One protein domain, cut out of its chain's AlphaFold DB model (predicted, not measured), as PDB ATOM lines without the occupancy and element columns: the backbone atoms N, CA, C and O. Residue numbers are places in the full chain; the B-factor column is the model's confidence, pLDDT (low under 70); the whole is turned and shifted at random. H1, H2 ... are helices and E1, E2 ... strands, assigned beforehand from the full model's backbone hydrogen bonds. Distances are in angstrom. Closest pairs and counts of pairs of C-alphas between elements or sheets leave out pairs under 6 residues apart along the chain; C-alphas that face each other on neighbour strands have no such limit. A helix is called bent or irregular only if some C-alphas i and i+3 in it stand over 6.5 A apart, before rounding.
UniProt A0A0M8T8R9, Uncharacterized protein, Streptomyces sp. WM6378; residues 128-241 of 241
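AT A GLANCE: This is residues 128 to 241 of the 241 residues of an uncharacterized protein of Streptomyces sp. WM6378 (UniProt A0A0M8T8R9). A twisted sheet of three strands makes the middle of an elongated domain, with helix H4 packed slantwise over one face. At one end of the long axis lies the helix pair H2 and H3; toward the other end H1 and H5 pack on H4, and the last residues run on to the tip. The printed part has 114 residues, with five named helices and three named strands in the order H1, E1, H2, H3, E2, E3, H4, H5; the sheet order is E1, E2, E3, antiparallel, and the class is mixed. The whole is loose, with a radius of gyration of the C-alphas of 16.6 A and spans of 57 by 35 by 22 A.

HOW THE PARTS SIT: In the sheet, inner strand E2, residues 182 to 192, has as antiparallel neighbours the edge strands E1, residues 147 to 153, at 161 degrees, and E3, residues 195 to 202, at 158 degrees. N 149 and O 187 are 2.9 A apart, and N 188 and O 199 are 2.9 A apart, both within hydrogen-bond range. E2 and E3 form a hairpin. The sheet is twisted, with C-alphas up to 4.1 A off its best plane. H4, residues 203 to 212, is on the sheet at a height of 7.9 A, forming two layers, a helix on one face of a sheet. It lies over E2 and E3, slantwise to the strands at 51 degrees to E2 on the local plane. H4 is irregular: C-alphas 208 and 211 are 7.4 A apart. H1, residues 133 to 137, touches H4, the closest C-alphas being those of Ala 135 and Leu 212, 5.2 A. H5, residues 224 to 232, touches H4 at Val 226 and Thr 205, their closest C-alphas, 6.5 A apart; the tilt is steep at 69.7 degrees, only just short of about perpendicular, the same way. H2, residues 155 to 168, only grazes the sheet with residues 155 to 156. With residues 162 to 166 alone it touches H3, residues 171 to 177, at a steep tilt of 62 degrees, opposite ways; the closest C-alphas are those of Thr 165 and Ala 174, 5.4 A. Every O i to N i+4 pair is within hydrogen-bond range in H1, H3 and H5, against 9 of 10 in H2 and 4 of 6 in H4.

IN THESE COORDINATES: H1 begins at C-alpha 133, (40.413, -44.248, 236.538). E1 measures 17.8 A, E2 30.4 A and E3 23.0 A from first to last C-alpha; H2 measures 20.0 A and H4 15.3 A. H5 ends at C-alpha 232, (37.132, -58.339, 253.941).

THE WHOLE: The C-alphas farthest apart, those of Cys 169 and Pro 241, are 56.7 A apart. The printed part has no cut. The link from H4 to H5 is long, with 11 residues. Residues 140 to 141 pair with residues 237 to 238, antiparallel. Mean pLDDT of the printed part is 90.6, and residue 241 is under 70.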
ATOM      1  N   PRO A 128      24.221 -47.213 239.565       94.25
ATOM      2  CA  PRO A 128      25.415 -48.004 239.824       94.25
ATOM      3  C   PRO A 128      26.687 -47.253 239.437       94.25
ATOM      4  O   PRO A 128      26.804 -46.763 238.310       94.25
ATOM      5  N   ALA A 129      27.625 -47.180 240.376       92.31
ATOM      6  CA  ALA A 129      28.901 -46.526 240.154       92.31
ATOM      7  C   ALA A 129      29.696 -47.314 239.111       92.31
ATOM      8  O   ALA A 129      29.811 -48.542 239.184       92.31
ATOM      9  N   LYS A 130      30.246 -46.598 238.133       93.19
ATOM     10  CA  LYS A 130      31.243 -47.160 237.223       93.19
ATOM     11  C   LYS A 130      32.621 -47.030 237.879       93.19
ATOM     12  O   LYS A 130      32.822 -46.063 238.610       93.19
ATOM     13  N   PRO A 131      33.552 -47.970 237.640       92.81
ATOM     14  CA  PRO A 131      34.924 -47.812 238.106       92.81
ATOM     15  C   PRO A 131      35.526 -46.518 237.549       92.81
ATOM     16  O   PRO A 131      35.430 -46.277 236.345       92.81
ATOM     17  N   THR A 132      36.120 -45.715 238.426       95.69
ATOM     18  CA  THR A 132      36.897 -44.523 238.059       95.69
ATOM     19  C   THR A 132      38.280 -44.924 237.544       95.69
ATOM     20  O   THR A 132      38.717 -46.063 237.754       95.69
ATOM     21  N   SER A 133      39.017 -44.000 236.924       94.44
ATOM     22  CA  SER A 133      40.413 -44.248 236.538       94.44
ATOM     23  C   SER A 133      41.289 -44.611 237.742       94.44
ATOM     24  O   SER A 133      41.995 -45.617 237.700       94.44
ATOM     25  N   ALA A 134      41.167 -43.883 238.857       93.06
ATOM     26  CA  ALA A 134      41.922 -44.169 240.078       93.06
ATOM     27  C   ALA A 134      41.615 -45.568 240.649       93.06
ATOM     28  O   ALA A 134      42.509 -46.255 241.152       93.06
ATOM     29  N   ALA A 135      40.356 -46.009 240.573       93.50
ATOM     30  CA  ALA A 135      39.941 -47.339 241.004       93.50
ATOM     31  C   ALA A 135      40.555 -48.438 240.120       93.50
ATOM     32  O   ALA A 135      41.127 -49.406 240.634       93.50
ATOM     33  N   LEU A 136      40.509 -48.244 238.800       93.31
ATOM     34  CA  LEU A 136      41.085 -49.156 237.812       93.31
ATOM     35  C   LEU A 136      42.603 -49.296 237.966       93.31
ATOM     36  O   LEU A 136      43.089 -50.424 238.016       93.31
ATOM     37  N   ASP A 137      43.329 -48.190 238.137       92.38
ATOM     38  CA  ASP A 137      44.783 -48.192 238.356       92.38
ATOM     39  C   ASP A 137      45.173 -48.958 239.626       92.38
ATOM     40  O   ASP A 137      46.226 -49.598 239.703       92.38
ATOM     41  N   ARG A 138      44.295 -48.939 240.635       90.25
ATOM     42  CA  ARG A 138      44.471 -49.695 241.880       90.25
ATOM     43  C   ARG A 138      44.023 -51.154 241.772       90.25
ATOM     44  O   ARG A 138      44.283 -51.923 242.696       90.25
ATOM     45  N   GLY A 139      43.360 -51.538 240.684       92.94
ATOM     46  CA  GLY A 139      42.763 -52.860 240.503       92.94
ATOM     47  C   GLY A 139      41.572 -53.122 241.429       92.94
ATOM     48  O   GLY A 139      41.287 -54.279 241.734       92.94
ATOM     49  N   LEU A 140      40.890 -52.073 241.898       93.69
ATOM     50  CA  LEU A 140      39.754 -52.157 242.816       93.69
ATOM     51  C   LEU A 140      38.503 -51.538 242.194       93.69
ATOM     52  O   LEU A 140      38.573 -50.611 241.397       93.69
ATOM     53  N   ARG A 141      37.329 -52.021 242.595       94.56
ATOM     54  CA  ARG A 141      36.035 -51.460 242.186       94.56
ATOM     55  C   ARG A 141      34.963 -51.709 243.239       94.56
ATOM     56  O   ARG A 141      35.114 -52.566 244.110       94.56
ATOM     57  N   LEU A 142      33.840 -51.003 243.129       95.06
ATOM     58  CA  LEU A 142      32.639 -51.370 243.876       95.06
ATOM     59  C   LEU A 142      32.010 -52.665 243.309       95.06
ATOM     60  O   LEU A 142      32.163 -52.953 242.115       95.06
ATOM     61  N   PRO A 143      31.301 -53.455 244.144       94.38
ATOM     62  CA  PRO A 143      30.541 -54.617 243.687       94.38
ATOM     63  C   PRO A 143      29.519 -54.275 242.595       94.38
ATOM     64  O   PRO A 143      29.008 -53.157 242.530       94.38
ATOM     65  N   ASP A 144      29.162 -55.254 241.762       92.12
ATOM     66  CA  ASP A 144      28.236 -55.026 240.648       92.12
ATOM     67  C   ASP A 144      26.870 -54.507 241.120       92.12
ATOM     68  O   ASP A 144      26.215 -55.069 242.003       92.12
ATOM     69  N   GLY A 145      26.425 -53.411 240.505       91.81
ATOM     70  CA  GLY A 145      25.161 -52.766 240.849       91.81
ATOM     71  C   GLY A 145      25.183 -51.972 242.158       91.81
ATOM     72  O   GLY A 145      24.114 -51.525 242.576       91.81
ATOM     73  N   ALA A 146      26.343 -51.814 242.804       95.00
ATOM     74  CA  ALA A 146      26.521 -50.924 243.944       95.00
ATOM     75  C   ALA A 146      26.589 -49.456 243.510       95.00
ATOM     76  O   ALA A 146      27.061 -49.138 242.421       95.00
ATOM     77  N   TRP A 147      26.158 -48.560 244.390       96.38
ATOM     78  CA  TRP A 147      26.289 -47.117 244.197       96.38
ATOM     79  C   TRP A 147      26.562 -46.413 245.517       96.38
ATOM     80  O   TRP A 147      26.275 -46.948 246.592       96.38
ATOM     81  N   ALA A 148      27.101 -45.203 245.431       96.44
ATOM     82  CA  ALA A 148      27.348 -44.347 246.578       96.44
ATOM     83  C   ALA A 148      26.470 -43.093 246.500       96.44
ATOM     84  O   ALA A 148      26.297 -42.518 245.429       96.44
ATOM     85  N   ALA A 149      25.937 -42.672 247.642       96.81
ATOM     86  CA  ALA A 149      25.371 -41.342 247.833       96.81
ATOM     87  C   ALA A 149      26.341 -40.543 248.715       96.81
ATOM     88  O   ALA A 149      26.513 -40.893 249.885       96.81
ATOM     89  N   ASP A 150      27.001 -39.522 248.163       94.44
ATOM     90  CA  ASP A 150      27.964 -38.661 248.875       94.44
ATOM     91  C   ASP A 150      27.267 -37.409 249.425       94.44
ATOM     92  O   ASP A 150      26.386 -36.822 248.792       94.44
ATOM     93  N   CYS A 151      27.662 -36.980 250.618       94.25
ATOM     94  CA  CYS A 151      27.287 -35.691 251.168       94.25
ATOM     95  C   CYS A 151      28.403 -35.150 252.061       94.25
ATOM     96  O   CYS A 151      29.036 -35.865 252.829       94.25
ATOM     97  N   ARG A 152      28.567 -33.828 252.094       93.44
ATOM     98  CA  ARG A 152      29.468 -33.182 253.068       93.44
ATOM     99  C   ARG A 152      28.885 -33.128 254.484       93.44
ATOM    100  O   ARG A 152      29.443 -32.452 255.342       93.44
ATOM    101  N   TYR A 153      27.749 -33.775 254.721       94.44
ATOM    102  CA  TYR A 153      27.032 -33.789 255.987       94.44
ATOM    103  C   TYR A 153      26.643 -35.226 256.320       94.44
ATOM    104  O   TYR A 153      26.195 -35.961 255.445       94.44
ATOM    105  N   ASP A 154      26.746 -35.615 257.591       93.94
ATOM    106  CA  ASP A 154      26.187 -36.887 258.069       93.94
ATOM    107  C   ASP A 154      24.661 -36.768 258.116       93.94
ATOM    108  O   ASP A 154      24.075 -36.332 259.108       93.94
ATOM    109  N   VAL A 155      24.019 -37.057 256.981       94.69
ATOM    110  CA  VAL A 155      22.575 -36.871 256.801       94.69
ATOM    111  C   VAL A 155      21.750 -37.758 257.740       94.69
ATOM    112  O   VAL A 155      20.780 -37.243 258.295       94.69
ATOM    113  N   PRO A 156      22.096 -39.037 257.995       91.69
ATOM    114  CA  PRO A 156      21.400 -39.836 259.001       91.69
ATOM    115  C   PRO A 156      21.480 -39.241 260.412       91.69
ATOM    116  O   PRO A 156      20.452 -39.157 261.082       91.69
ATOM    117  N   ASP A 157      22.661 -38.788 260.855       93.38
ATOM    118  CA  ASP A 157      22.810 -38.092 262.143       93.38
ATOM    119  C   ASP A 157      21.965 -36.812 262.187       93.38
ATOM    120  O   ASP A 157      21.197 -36.586 263.124       93.38
ATOM    121  N   TYR A 158      22.055 -35.999 261.133       94.38
ATOM    122  CA  TYR A 158      21.261 -34.786 260.992       94.38
ATOM    123  C   TYR A 158      19.757 -35.076 261.061       94.38
ATOM    124  O   TYR A 158      19.036 -34.391 261.780       94.38
ATOM    125  N   ALA A 159      19.276 -36.109 260.365       93.06
ATOM    126  CA  ALA A 159      17.870 -36.495 260.356       93.06
ATOM    127  C   ALA A 159      17.370 -36.903 261.751       93.06
ATOM    128  O   ALA A 159      16.240 -36.571 262.115       93.06
ATOM    129  N   VAL A 160      18.205 -37.596 262.536       90.88
ATOM    130  CA  VAL A 160      17.897 -37.964 263.926       90.88
ATOM    131  C   VAL A 160      17.810 -36.717 264.803       90.88
ATOM    132  O   VAL A 160      16.761 -36.494 265.406       90.88
ATOM    133  N   ARG A 161      18.843 -35.864 264.797       93.31
ATOM    134  CA  ARG A 161      18.854 -34.621 265.588       93.31
ATOM    135  C   ARG A 161      17.707 -33.688 265.215       93.31
ATOM    136  O   ARG A 161      17.094 -33.076 266.086       93.31
ATOM    137  N   LEU A 162      17.390 -33.593 263.924       91.06
ATOM    138  CA  LEU A 162      16.294 -32.761 263.441       91.06
ATOM    139  C   LEU A 162      14.949 -33.320 263.898       91.06
ATOM    140  O   LEU A 162      14.098 -32.559 264.334       91.06
ATOM    141  N   ARG A 163      14.753 -34.644 263.840       88.44
ATOM    142  CA  ARG A 163      13.540 -35.283 264.364       88.44
ATOM    143  C   ARG A 163      13.367 -35.019 265.857       88.44
ATOM    144  O   ARG A 163      12.248 -34.730 266.261       88.44
ATOM    145  N   GLU A 164      14.433 -35.161 266.638       88.50
ATOM    146  CA  GLU A 164      14.424 -34.903 268.082       88.50
ATOM    147  C   GLU A 164      14.069 -33.443 268.361       88.50
ATOM    148  O   GLU A 164      13.109 -33.171 269.067       88.50
ATOM    149  N   THR A 165      14.721 -32.503 267.678       87.44
ATOM    150  CA  THR A 165      14.427 -31.070 267.833       87.44
ATOM    151  C   THR A 165      12.996 -30.722 267.395       87.44
ATOM    152  O   THR A 165      12.317 -29.945 268.057       87.44
ATOM    153  N   CYS A 166      12.486 -31.329 266.316       84.12
ATOM    154  CA  CYS A 166      11.096 -31.172 265.869       84.12
ATOM    155  C   CYS A 166      10.057 -31.751 266.844       84.12
ATOM    156  O   CYS A 166       8.871 -31.472 266.669       84.12
ATOM    157  N   ALA A 167      10.456 -32.602 267.795       85.31
ATOM    158  CA  ALA A 167       9.559 -33.071 268.849       85.31
ATOM    159  C   ALA A 167       9.356 -31.996 269.928       85.31
ATOM    160  O   ALA A 167       8.288 -31.942 270.532       85.31
ATOM    161  N   ASP A 168      10.349 -31.121 270.107       82.50
ATOM    162  CA  ASP A 168      10.375 -30.109 271.163       82.50
ATOM    163  C   ASP A 168       9.980 -28.707 270.667       82.50
ATOM    164  O   ASP A 168       9.594 -27.853 271.466       82.50
ATOM    165  N   CYS A 169      10.069 -28.432 269.359       86.81
ATOM    166  CA  CYS A 169       9.693 -27.134 268.794       86.81
ATOM    167  C   CYS A 169       9.155 -27.207 267.347       86.81
ATOM    168  O   CYS A 169       9.356 -28.202 266.640       86.81
ATOM    169  N   PRO A 170       8.469 -26.146 266.865       85.12
ATOM    170  CA  PRO A 170       7.967 -26.085 265.495       85.12
ATOM    171  C   PRO A 170       9.076 -26.273 264.454       85.12
ATOM    172  O   PRO A 170      10.200 -25.801 264.619       85.12
ATOM    173  N   TRP A 171       8.748 -26.915 263.332       84.56
ATOM    174  CA  TRP A 171       9.735 -27.310 262.319       84.56
ATOM    175  C   TRP A 171      10.596 -26.158 261.772       84.56
ATOM    176  O   TRP A 171      11.794 -26.385 261.608       84.56
ATOM    177  N   PRO A 172      10.071 -24.937 261.527       86.56
ATOM    178  CA  PRO A 172      10.909 -23.821 261.077       86.56
ATOM    179  C   PRO A 172      12.015 -23.472 262.074       86.56
ATOM    180  O   PRO A 172      13.161 -23.249 261.689       86.56
ATOM    181  N   VAL A 173      11.682 -23.502 263.364       86.88
ATOM    182  CA  VAL A 173      12.616 -23.251 264.464       86.88
ATOM    183  C   VAL A 173      13.623 -24.402 264.551       86.88
ATOM    184  O   VAL A 173      14.832 -24.172 264.560       86.88
ATOM    185  N   ALA A 174      13.152 -25.650 264.498       88.50
ATOM    186  CA  ALA A 174      14.011 -26.832 264.524       88.50
ATOM    187  C   ALA A 174      15.035 -26.854 263.374       88.50
ATOM    188  O   ALA A 174      16.215 -27.130 263.601       88.50
ATOM    189  N   VAL A 175      14.615 -26.524 262.148       90.50
ATOM    190  CA  VAL A 175      15.501 -26.459 260.974       90.50
ATOM    191  C   VAL A 175      16.559 -25.366 261.132       90.50
ATOM    192  O   VAL A 175      17.730 -25.607 260.834       90.50
ATOM    193  N   GLN A 176      16.191 -24.192 261.652       87.50
ATOM    194  CA  GLN A 176      17.143 -23.104 261.893       87.50
ATOM    195  C   GLN A 176      18.199 -23.474 262.945       87.50
ATOM    196  O   GLN A 176      19.379 -23.164 262.761       87.50
ATOM    197  N   HIS A 177      17.804 -24.163 264.020       87.56
ATOM    198  CA  HIS A 177      18.716 -24.535 265.106       87.56
ATOM    199  C   HIS A 177      19.576 -25.765 264.807       87.56
ATOM    200  O   HIS A 177      20.702 -25.861 265.297       87.56
ATOM    201  N   THR A 178      19.095 -26.698 263.987       90.19
ATOM    202  CA  THR A 178      19.761 -27.997 263.806       90.19
ATOM    203  C   THR A 178      20.745 -28.005 262.643       90.19
ATOM    204  O   THR A 178      20.887 -29.032 262.000       90.19
ATOM    205  N   ARG A 179      21.460 -26.915 262.334       86.56
ATOM    206  CA  ARG A 179      22.333 -26.879 261.140       86.56
ATOM    207  C   ARG A 179      23.254 -28.114 261.029       86.56
ATOM    208  O   ARG A 179      23.822 -28.568 262.036       86.56
ATOM    209  N   PRO A 180      23.405 -28.693 259.821       91.38
ATOM    210  CA  PRO A 180      24.240 -29.868 259.637       91.38
ATOM    211  C   PRO A 180      25.712 -29.517 259.868       91.38
ATOM    212  O   PRO A 180      26.167 -28.413 259.568       91.38
ATOM    213  N   ARG A 181      26.469 -30.474 260.407       89.06
ATOM    214  CA  ARG A 181      27.908 -30.320 260.646       89.06
ATOM    215  C   ARG A 181      28.671 -30.919 259.473       89.06
ATOM    216  O   ARG A 181      28.383 -32.047 259.076       89.06
ATOM    217  N   GLY A 182      29.609 -30.149 258.924       90.56
ATOM    218  CA  GLY A 182      30.422 -30.568 257.786       90.56
ATOM    219  C   GLY A 182      31.383 -31.697 258.160       90.56
ATOM    220  O   GLY A 182      32.151 -31.533 259.105       90.56
ATOM    221  N   ARG A 183      31.344 -32.815 257.431       92.31
ATOM    222  CA  ARG A 183      32.320 -33.915 257.508       92.31
ATOM    223  C   ARG A 183      32.255 -34.805 256.257       92.31
ATOM    224  O   ARG A 183      31.193 -34.861 255.637       92.31
ATOM    225  N   PRO A 184      33.337 -35.515 255.893       90.19
ATOM    226  CA  PRO A 184      33.294 -36.511 254.827       90.19
ATOM    227  C   PRO A 184      32.293 -37.618 255.168       90.19
ATOM    228  O   PRO A 184      32.412 -38.273 256.210       90.19
ATOM    229  N   PHE A 185      31.290 -37.810 254.315       95.69
ATOM    230  CA  PHE A 185      30.248 -38.792 254.548       95.69
ATOM    231  C   PHE A 185      29.686 -39.350 253.243       95.69
ATOM    232  O   PHE A 185      29.298 -38.612 252.347       95.69
ATOM    233  N   ALA A 186      29.549 -40.666 253.174       97.06
ATOM    234  CA  ALA A 186      28.849 -41.312 252.077       97.06
ATOM    235  C   ALA A 186      28.057 -42.512 252.583       97.06
ATOM    236  O   ALA A 186      28.405 -43.134 253.589       97.06
ATOM    237  N   THR A 187      27.012 -42.885 251.857       97.44
ATOM    238  CA  THR A 187      26.364 -44.184 252.034       97.44
ATOM    239  C   THR A 187      26.590 -45.041 250.813       97.44
ATOM    240  O   THR A 187      26.106 -44.731 249.728       97.44
ATOM    241  N   LEU A 188      27.278 -46.159 251.022       96.62
ATOM    242  CA  LEU A 188      27.413 -47.205 250.029       96.62
ATOM    243  C   LEU A 188      26.181 -48.108 250.088       96.62
ATOM    244  O   LEU A 188      25.873 -48.686 251.134       96.62
ATOM    245  N   THR A 189      25.486 -48.243 248.964       96.31
ATOM    246  CA  THR A 189      24.373 -49.176 248.809       96.31
ATOM    247  C   THR A 189      24.809 -50.349 247.945       96.31
ATOM    248  O   THR A 189      25.259 -50.181 246.816       96.31
ATOM    249  N   LEU A 190      24.670 -51.550 248.497       92.44
ATOM    250  CA  LEU A 190      25.099 -52.813 247.909       92.44
ATOM    251  C   LEU A 190      23.882 -53.696 247.636       92.44
ATOM    252  O   LEU A 190      22.979 -53.794 248.473       92.44
ATOM    253  N   ARG A 191      23.884 -54.401 246.504       86.12
ATOM    254  CA  ARG A 191      22.920 -55.477 246.252       86.12
ATOM    255  C   ARG A 191      23.351 -56.725 247.022       86.12
ATOM    256  O   ARG A 191      24.460 -57.213 246.853       86.12
ATOM    257  N   ALA A 192      22.467 -57.240 247.863       78.06
ATOM    258  CA  ALA A 192      22.627 -58.496 248.582       78.06
ATOM    259  C   ALA A 192      21.523 -59.475 248.154       78.06
ATOM    260  O   ALA A 192      20.460 -59.065 247.690       78.06
ATOM    261  N   GLY A 193      21.728 -60.780 248.358       74.62
ATOM    262  CA  GLY A 193      20.794 -61.812 247.880       74.62
ATOM    263  C   GLY A 193      19.339 -61.677 248.367       74.62
ATOM    264  O   GLY A 193      18.442 -62.224 247.738       74.62
ATOM    265  N   LYS A 194      19.084 -60.941 249.461       76.69
ATOM    266  CA  LYS A 194      17.735 -60.686 250.012       76.69
ATOM    267  C   LYS A 194      17.286 -59.217 249.947       76.69
ATOM    268  O   LYS A 194      16.264 -58.882 250.538       76.69
ATOM    269  N   GLY A 195      18.030 -58.328 249.281       85.44
ATOM    270  CA  GLY A 195      17.674 -56.908 249.191       85.44
ATOM    271  C   GLY A 195      18.877 -55.973 249.131       85.44
ATOM    272  O   GLY A 195      19.943 -56.339 248.651       85.44
ATOM    273  N   LEU A 196      18.706 -54.745 249.618       88.19
ATOM    274  CA  LEU A 196      19.769 -53.741 249.648       88.19
ATOM    275  C   LEU A 196      20.437 -53.701 251.024       88.19
ATOM    276  O   LEU A 196      19.760 -53.625 252.049       88.19
ATOM    277  N   ARG A 197      21.771 -53.706 251.045       89.88
ATOM    278  CA  ARG A 197      22.583 -53.452 252.240       89.88
ATOM    279  C   ARG A 197      23.166 -52.047 252.136       89.88
ATOM    280  O   ARG A 197      23.877 -51.755 251.184       89.88
ATOM    281  N   ARG A 198      22.886 -51.192 253.119       93.19
ATOM    282  CA  ARG A 198      23.404 -49.816 253.188       93.19
ATOM    283  C   ARG A 198      24.468 -49.704 254.267       93.19
ATOM    284  O   ARG A 198      24.284 -50.229 255.364       93.19
ATOM    285  N   ILE A 199      25.573 -49.039 253.949       95.00
ATOM    286  CA  ILE A 199      26.713 -48.870 254.847       95.00
ATOM    287  C   ILE A 199      27.127 -47.406 254.845       95.00
ATOM    288  O   ILE A 199      27.453 -46.846 253.805       95.00
ATOM    289  N   HIS A 200      27.116 -46.807 256.030       95.44
ATOM    290  CA  HIS A 200      27.537 -45.430 256.244       95.44
ATOM    291  C   HIS A 200      29.054 -45.368 256.414       95.44
ATOM    292  O   HIS A 200      29.609 -45.990 257.324       95.44
ATOM    293  N   LEU A 201      29.708 -44.616 255.539       95.12
ATOM    294  CA  LEU A 201      31.135 -44.335 255.547       95.12
ATOM    295  C   LEU A 201      31.328 -42.929 256.113       95.12
ATOM    296  O   LEU A 201      30.660 -41.988 255.690       95.12
ATOM    297  N   ARG A 202      32.224 -42.791 257.088       93.88
ATOM    298  CA  ARG A 202      32.492 -41.529 257.789       93.88
ATOM    299  C   ARG A 202      33.981 -41.229 257.779       93.88
ATOM    300  O   ARG A 202      34.786 -42.156 257.886       93.88
ATOM    301  N   ASP A 203      34.311 -39.946 257.688       93.19
ATOM    302  CA  ASP A 203      35.658 -39.383 257.837       93.19
ATOM    303  C   ASP A 203      36.706 -40.189 257.049       93.19
ATOM    304  O   ASP A 203      36.504 -40.457 255.867       93.19
ATOM    305  N   ALA A 204      37.766 -40.661 257.712       91.88
ATOM    306  CA  ALA A 204      38.864 -41.410 257.111       91.88
ATOM    307  C   ALA A 204      38.418 -42.640 256.302       91.88
ATOM    308  O   ALA A 204      39.064 -42.986 255.319       91.88
ATOM    309  N   THR A 205      37.328 -43.320 256.680       93.19
ATOM    310  CA  THR A 205      36.806 -44.439 255.874       93.19
ATOM    311  C   THR A 205      36.111 -43.948 254.609       93.19
ATOM    312  O   THR A 205      36.221 -44.585 253.567       93.19
ATOM    313  N   CYS A 206      35.391 -42.826 254.693       94.88
ATOM    314  CA  CYS A 206      34.782 -42.208 253.522       94.88
ATOM    315  C   CYS A 206      35.861 -41.712 252.561       94.88
ATOM    316  O   CYS A 206      35.815 -42.046 251.386       94.88
ATOM    317  N   GLU A 207      36.845 -40.967 253.063       93.44
ATOM    318  CA  GLU A 207      37.942 -40.415 252.261       93.44
ATOM    319  C   GLU A 207      38.782 -41.514 251.611       93.44
ATOM    320  O   GLU A 207      39.046 -41.446 250.416       93.44
ATOM    321  N   ALA A 208      39.116 -42.572 252.357       94.31
ATOM    322  CA  ALA A 208      39.874 -43.702 251.824       94.31
ATOM    323  C   ALA A 208      39.170 -44.426 250.676       94.31
ATOM    324  O   ALA A 208      39.843 -44.974 249.816       94.31
ATOM    325  N   LEU A 209      37.835 -44.491 250.687       95.62
ATOM    326  CA  LEU A 209      37.063 -45.234 249.688       95.62
ATOM    327  C   LEU A 209      36.500 -44.339 248.579       95.62
ATOM    328  O   LEU A 209      36.099 -44.862 247.544       95.62
ATOM    329  N   ARG A 210      36.508 -43.014 248.763       95.62
ATOM    330  CA  ARG A 210      35.964 -42.025 247.824       95.62
ATOM    331  C   ARG A 210      36.440 -42.189 246.375       95.62
ATOM    332  O   ARG A 210      35.576 -42.119 245.498       95.62
ATOM    333  N   PRO A 211      37.725 -42.500 246.098       95.69
ATOM    334  CA  PRO A 211      38.198 -42.714 244.729       95.69
ATOM    335  C   PRO A 211      37.442 -43.799 243.959       95.69
ATOM    336  O   PRO A 211      37.510 -43.840 242.741       95.69
ATOM    337  N   LEU A 212      36.697 -44.685 244.627       95.88
ATOM    338  CA  LEU A 212      35.947 -45.761 243.977       95.88
ATOM    339  C   LEU A 212      34.680 -45.302 243.243       95.88
ATOM    340  O   LEU A 212      34.124 -46.085 242.474       95.88
ATOM    341  N   TRP A 213      34.187 -44.093 243.513       95.06
ATOM    342  CA  TRP A 213      32.965 -43.557 242.892       95.06
ATOM    343  C   TRP A 213      33.051 -42.073 242.519       95.06
ATOM    344  O   TRP A 213      32.104 -41.550 241.936       95.06
ATOM    345  N   ASP A 214      34.141 -41.395 242.872       95.12
ATOM    346  CA  ASP A 214      34.381 -39.986 242.575       95.12
ATOM    347  C   ASP A 214      35.642 -39.865 241.711       95.12
ATOM    348  O   ASP A 214      36.744 -40.152 242.177       95.12
ATOM    349  N   GLU A 215      35.469 -39.482 240.445       94.25
ATOM    350  CA  GLU A 215      36.554 -39.372 239.456       94.25
ATOM    351  C   GLU A 215      37.579 -38.291 239.830       94.25
ATOM    352  O   GLU A 215      38.728 -38.352 239.408       94.25
ATOM    353  N   GLU A 216      37.170 -37.305 240.632       93.44
ATOM    354  CA  GLU A 216      38.031 -36.204 241.066       93.44
ATOM    355  C   GLU A 216      38.822 -36.539 242.342       93.44
ATOM    356  O   GLU A 216      39.613 -35.718 242.811       93.44
ATOM    357  N   ALA A 217      38.593 -37.710 242.948       91.88
ATOM    358  CA  ALA A 217      39.219 -38.094 244.204       91.88
ATOM    359  C   ALA A 217      40.452 -38.983 243.996       91.88
ATOM    360  O   ALA A 217      40.369 -40.079 243.442       91.88
ATOM    361  N   ASP A 218      41.579 -38.549 244.559       88.81
ATOM    362  CA  ASP A 218      42.818 -39.324 244.609       88.81
ATOM    363  C   ASP A 218      42.881 -40.243 245.835       88.81
ATOM    364  O   ASP A 218      42.264 -39.987 246.874       88.81
ATOM    365  N   TRP A 219      43.687 -41.303 245.742       87.75
ATOM    366  CA  TRP A 219      43.961 -42.182 246.877       87.75
ATOM    367  C   TRP A 219      44.754 -41.452 247.965       87.75
ATOM    368  O   TRP A 219      45.910 -41.082 247.734       87.75
ATOM    369  N   PRO A 220      44.202 -41.298 249.181       82.25
ATOM    370  CA  PRO A 220      44.981 -40.764 250.285       82.25
ATOM    371  C   PRO A 220      46.033 -41.800 250.718       82.25
ATOM    372  O   PRO A 220      45.738 -42.989 250.869       82.25
ATOM    373  N   GLY A 221      47.280 -41.364 250.916       78.25
ATOM    374  CA  GLY A 221      48.349 -42.236 251.416       78.25
ATOM    375  C   GLY A 221      48.082 -42.713 252.851       78.25
ATOM    376  O   GLY A 221      47.534 -41.965 253.656       78.25
ATOM    377  N   GLY A 222      48.483 -43.945 253.191       77.75
ATOM    378  CA  GLY A 222      48.404 -44.467 254.567       77.75
ATOM    379  C   GLY A 222      47.052 -45.067 254.983       77.75
ATOM    380  O   GLY A 222      46.773 -45.183 256.177       77.75
ATOM    381  N   HIS A 223      46.203 -45.451 254.023       83.94
ATOM    382  CA  HIS A 223      44.886 -46.055 254.272       83.94
ATOM    383  C   HIS A 223      44.806 -47.556 253.924       83.94
ATOM    384  O   HIS A 223      43.712 -48.106 253.778       83.94
ATOM    385  N   GLU A 224      45.936 -48.266 253.835       86.31
ATOM    386  CA  GLU A 224      45.984 -49.685 253.442       86.31
ATOM    387  C   GLU A 224      45.152 -50.580 254.372       86.31
ATOM    388  O   GLU A 224      44.462 -51.495 253.921       86.31
ATOM    389  N   ALA A 225      45.153 -50.284 255.674       88.44
ATOM    390  CA  ALA A 225      44.353 -51.017 256.653       88.44
ATOM    391  C   ALA A 225      42.838 -50.858 256.418       88.44
ATOM    392  O   ALA A 225      42.082 -51.814 256.623       88.44
ATOM    393  N   VAL A 226      42.396 -49.678 255.963       90.88
ATOM    394  CA  VAL A 226      40.987 -49.400 255.640       90.88
ATOM    395  C   VAL A 226      40.574 -50.172 254.392       90.88
ATOM    396  O   VAL A 226      39.520 -50.806 254.402       90.88
ATOM    397  N   LEU A 227      41.419 -50.195 253.359       88.81
ATOM    398  CA  LEU A 227      41.169 -50.956 252.130       88.81
ATOM    399  C   LEU A 227      41.098 -52.459 252.403       88.81
ATOM    400  O   LEU A 227      40.104 -53.100 252.065       88.81
ATOM    401  N   ALA A 228      42.061 -53.005 253.148       89.31
ATOM    402  CA  ALA A 228      42.049 -54.412 253.546       89.31
ATOM    403  C   ALA A 228      40.822 -54.777 254.407       89.31
ATOM    404  O   ALA A 228      40.344 -55.913 254.403       89.31
ATOM    405  N   GLN A 229      40.296 -53.840 255.201       92.06
ATOM    406  CA  GLN A 229      39.042 -54.051 255.926       92.06
ATOM    407  C   GLN A 229      37.820 -53.963 255.001       92.06
ATOM    408  O   GLN A 229      36.876 -54.735 255.178       92.06
ATOM    409  N   ALA A 230      37.824 -53.048 254.034       91.25
ATOM    410  CA  ALA A 230      36.755 -52.879 253.061       91.25
ATOM    411  C   ALA A 230      36.611 -54.114 252.158       91.25
ATOM    412  O   ALA A 230      35.489 -54.580 251.963       91.25
ATOM    413  N   GLU A 231      37.724 -54.699 251.708       90.62
ATOM    414  CA  GLU A 231      37.755 -55.963 250.958       90.62
ATOM    415  C   GLU A 231      37.177 -57.116 251.783       90.62
ATOM    416  O   GLU A 231      36.238 -57.782 251.354       90.62
ATOM    417  N   ARG A 232      37.645 -57.295 253.028       90.44
ATOM    418  CA  ARG A 232      37.132 -58.339 253.941       90.44
ATOM    419  C   ARG A 232      35.637 -58.221 254.236       90.44
ATOM    420  O   ARG A 232      35.010 -59.196 254.636       90.44
ATOM    421  N   ARG A 233      35.072 -57.020 254.102       90.25
ATOM    422  CA  ARG A 233      33.646 -56.735 254.314       90.25
ATOM    423  C   ARG A 233      32.841 -56.714 253.014       90.25
ATOM    424  O   ARG A 233      31.644 -56.402 253.068       90.25
ATOM    425  N   GLU A 234      33.482 -57.024 251.888       90.75
ATOM    426  CA  GLU A 234      32.889 -57.033 250.548       90.75
ATOM    427  C   GLU A 234      32.274 -55.668 250.191       90.75
ATOM    428  O   GLU A 234      31.181 -55.568 249.633       90.75
ATOM    429  N   LEU A 235      32.935 -54.584 250.610       91.50
ATOM    430  CA  LEU A 235      32.575 -53.216 250.214       91.50
ATOM    431  C   LEU A 235      33.203 -52.850 248.876       91.50
ATOM    432  O   LEU A 235      32.688 -51.995 248.162       91.50
ATOM    433  N   VAL A 236      34.317 -53.505 248.571       93.06
ATOM    434  CA  VAL A 236      35.117 -53.352 247.364       93.06
ATOM    435  C   VAL A 236      35.519 -54.746 246.906       93.06
ATOM    436  O   VAL A 236      35.629 -55.663 247.726       93.06
ATOM    437  N   VAL A 237      35.711 -54.913 245.607       93.44
ATOM    438  CA  VAL A 237      36.147 -56.166 244.992       93.44
ATOM    439  C   VAL A 237      37.285 -55.884 244.014       93.44
ATOM    440  O   VAL A 237      37.369 -54.766 243.495       93.44
ATOM    441  N   PRO A 238      38.148 -56.870 243.729       92.12
ATOM    442  CA  PRO A 238      39.132 -56.736 242.668       92.12
ATOM    443  C   PRO A 238      38.463 -56.467 241.314       92.12
ATOM    444  O   PRO A 238      37.387 -56.999 241.006       92.12
ATOM    445  N   CYS A 239      39.116 -55.668 240.477       88.06
ATOM    446  CA  CYS A 239      38.831 -55.669 239.049       88.06
ATOM    447  C   CYS A 239      39.130 -57.077 238.515       88.06
ATOM    448  O   CYS A 239      40.190 -57.636 238.796       88.06
ATOM    449  N   ALA A 240      38.171 -57.684 237.811       74.00
ATOM    450  CA  ALA A 240      38.443 -58.946 237.133       74.00
ATOM    451  C   ALA A 240      39.543 -58.708 236.075       74.00
ATOM    452  O   ALA A 240      39.551 -57.622 235.489       74.00
ATOM    453  N   PRO A 241      40.467 -59.665 235.876       57.25
ATOM    454  CA  PRO A 241      41.489 -59.572 234.836       57.25
ATOM    455  C   PRO A 241      40.888 -59.541 233.426       57.25
ATOM    456  O   PRO A 241      39.773 -60.086 233.236       57.25
TER     457      PRO A 241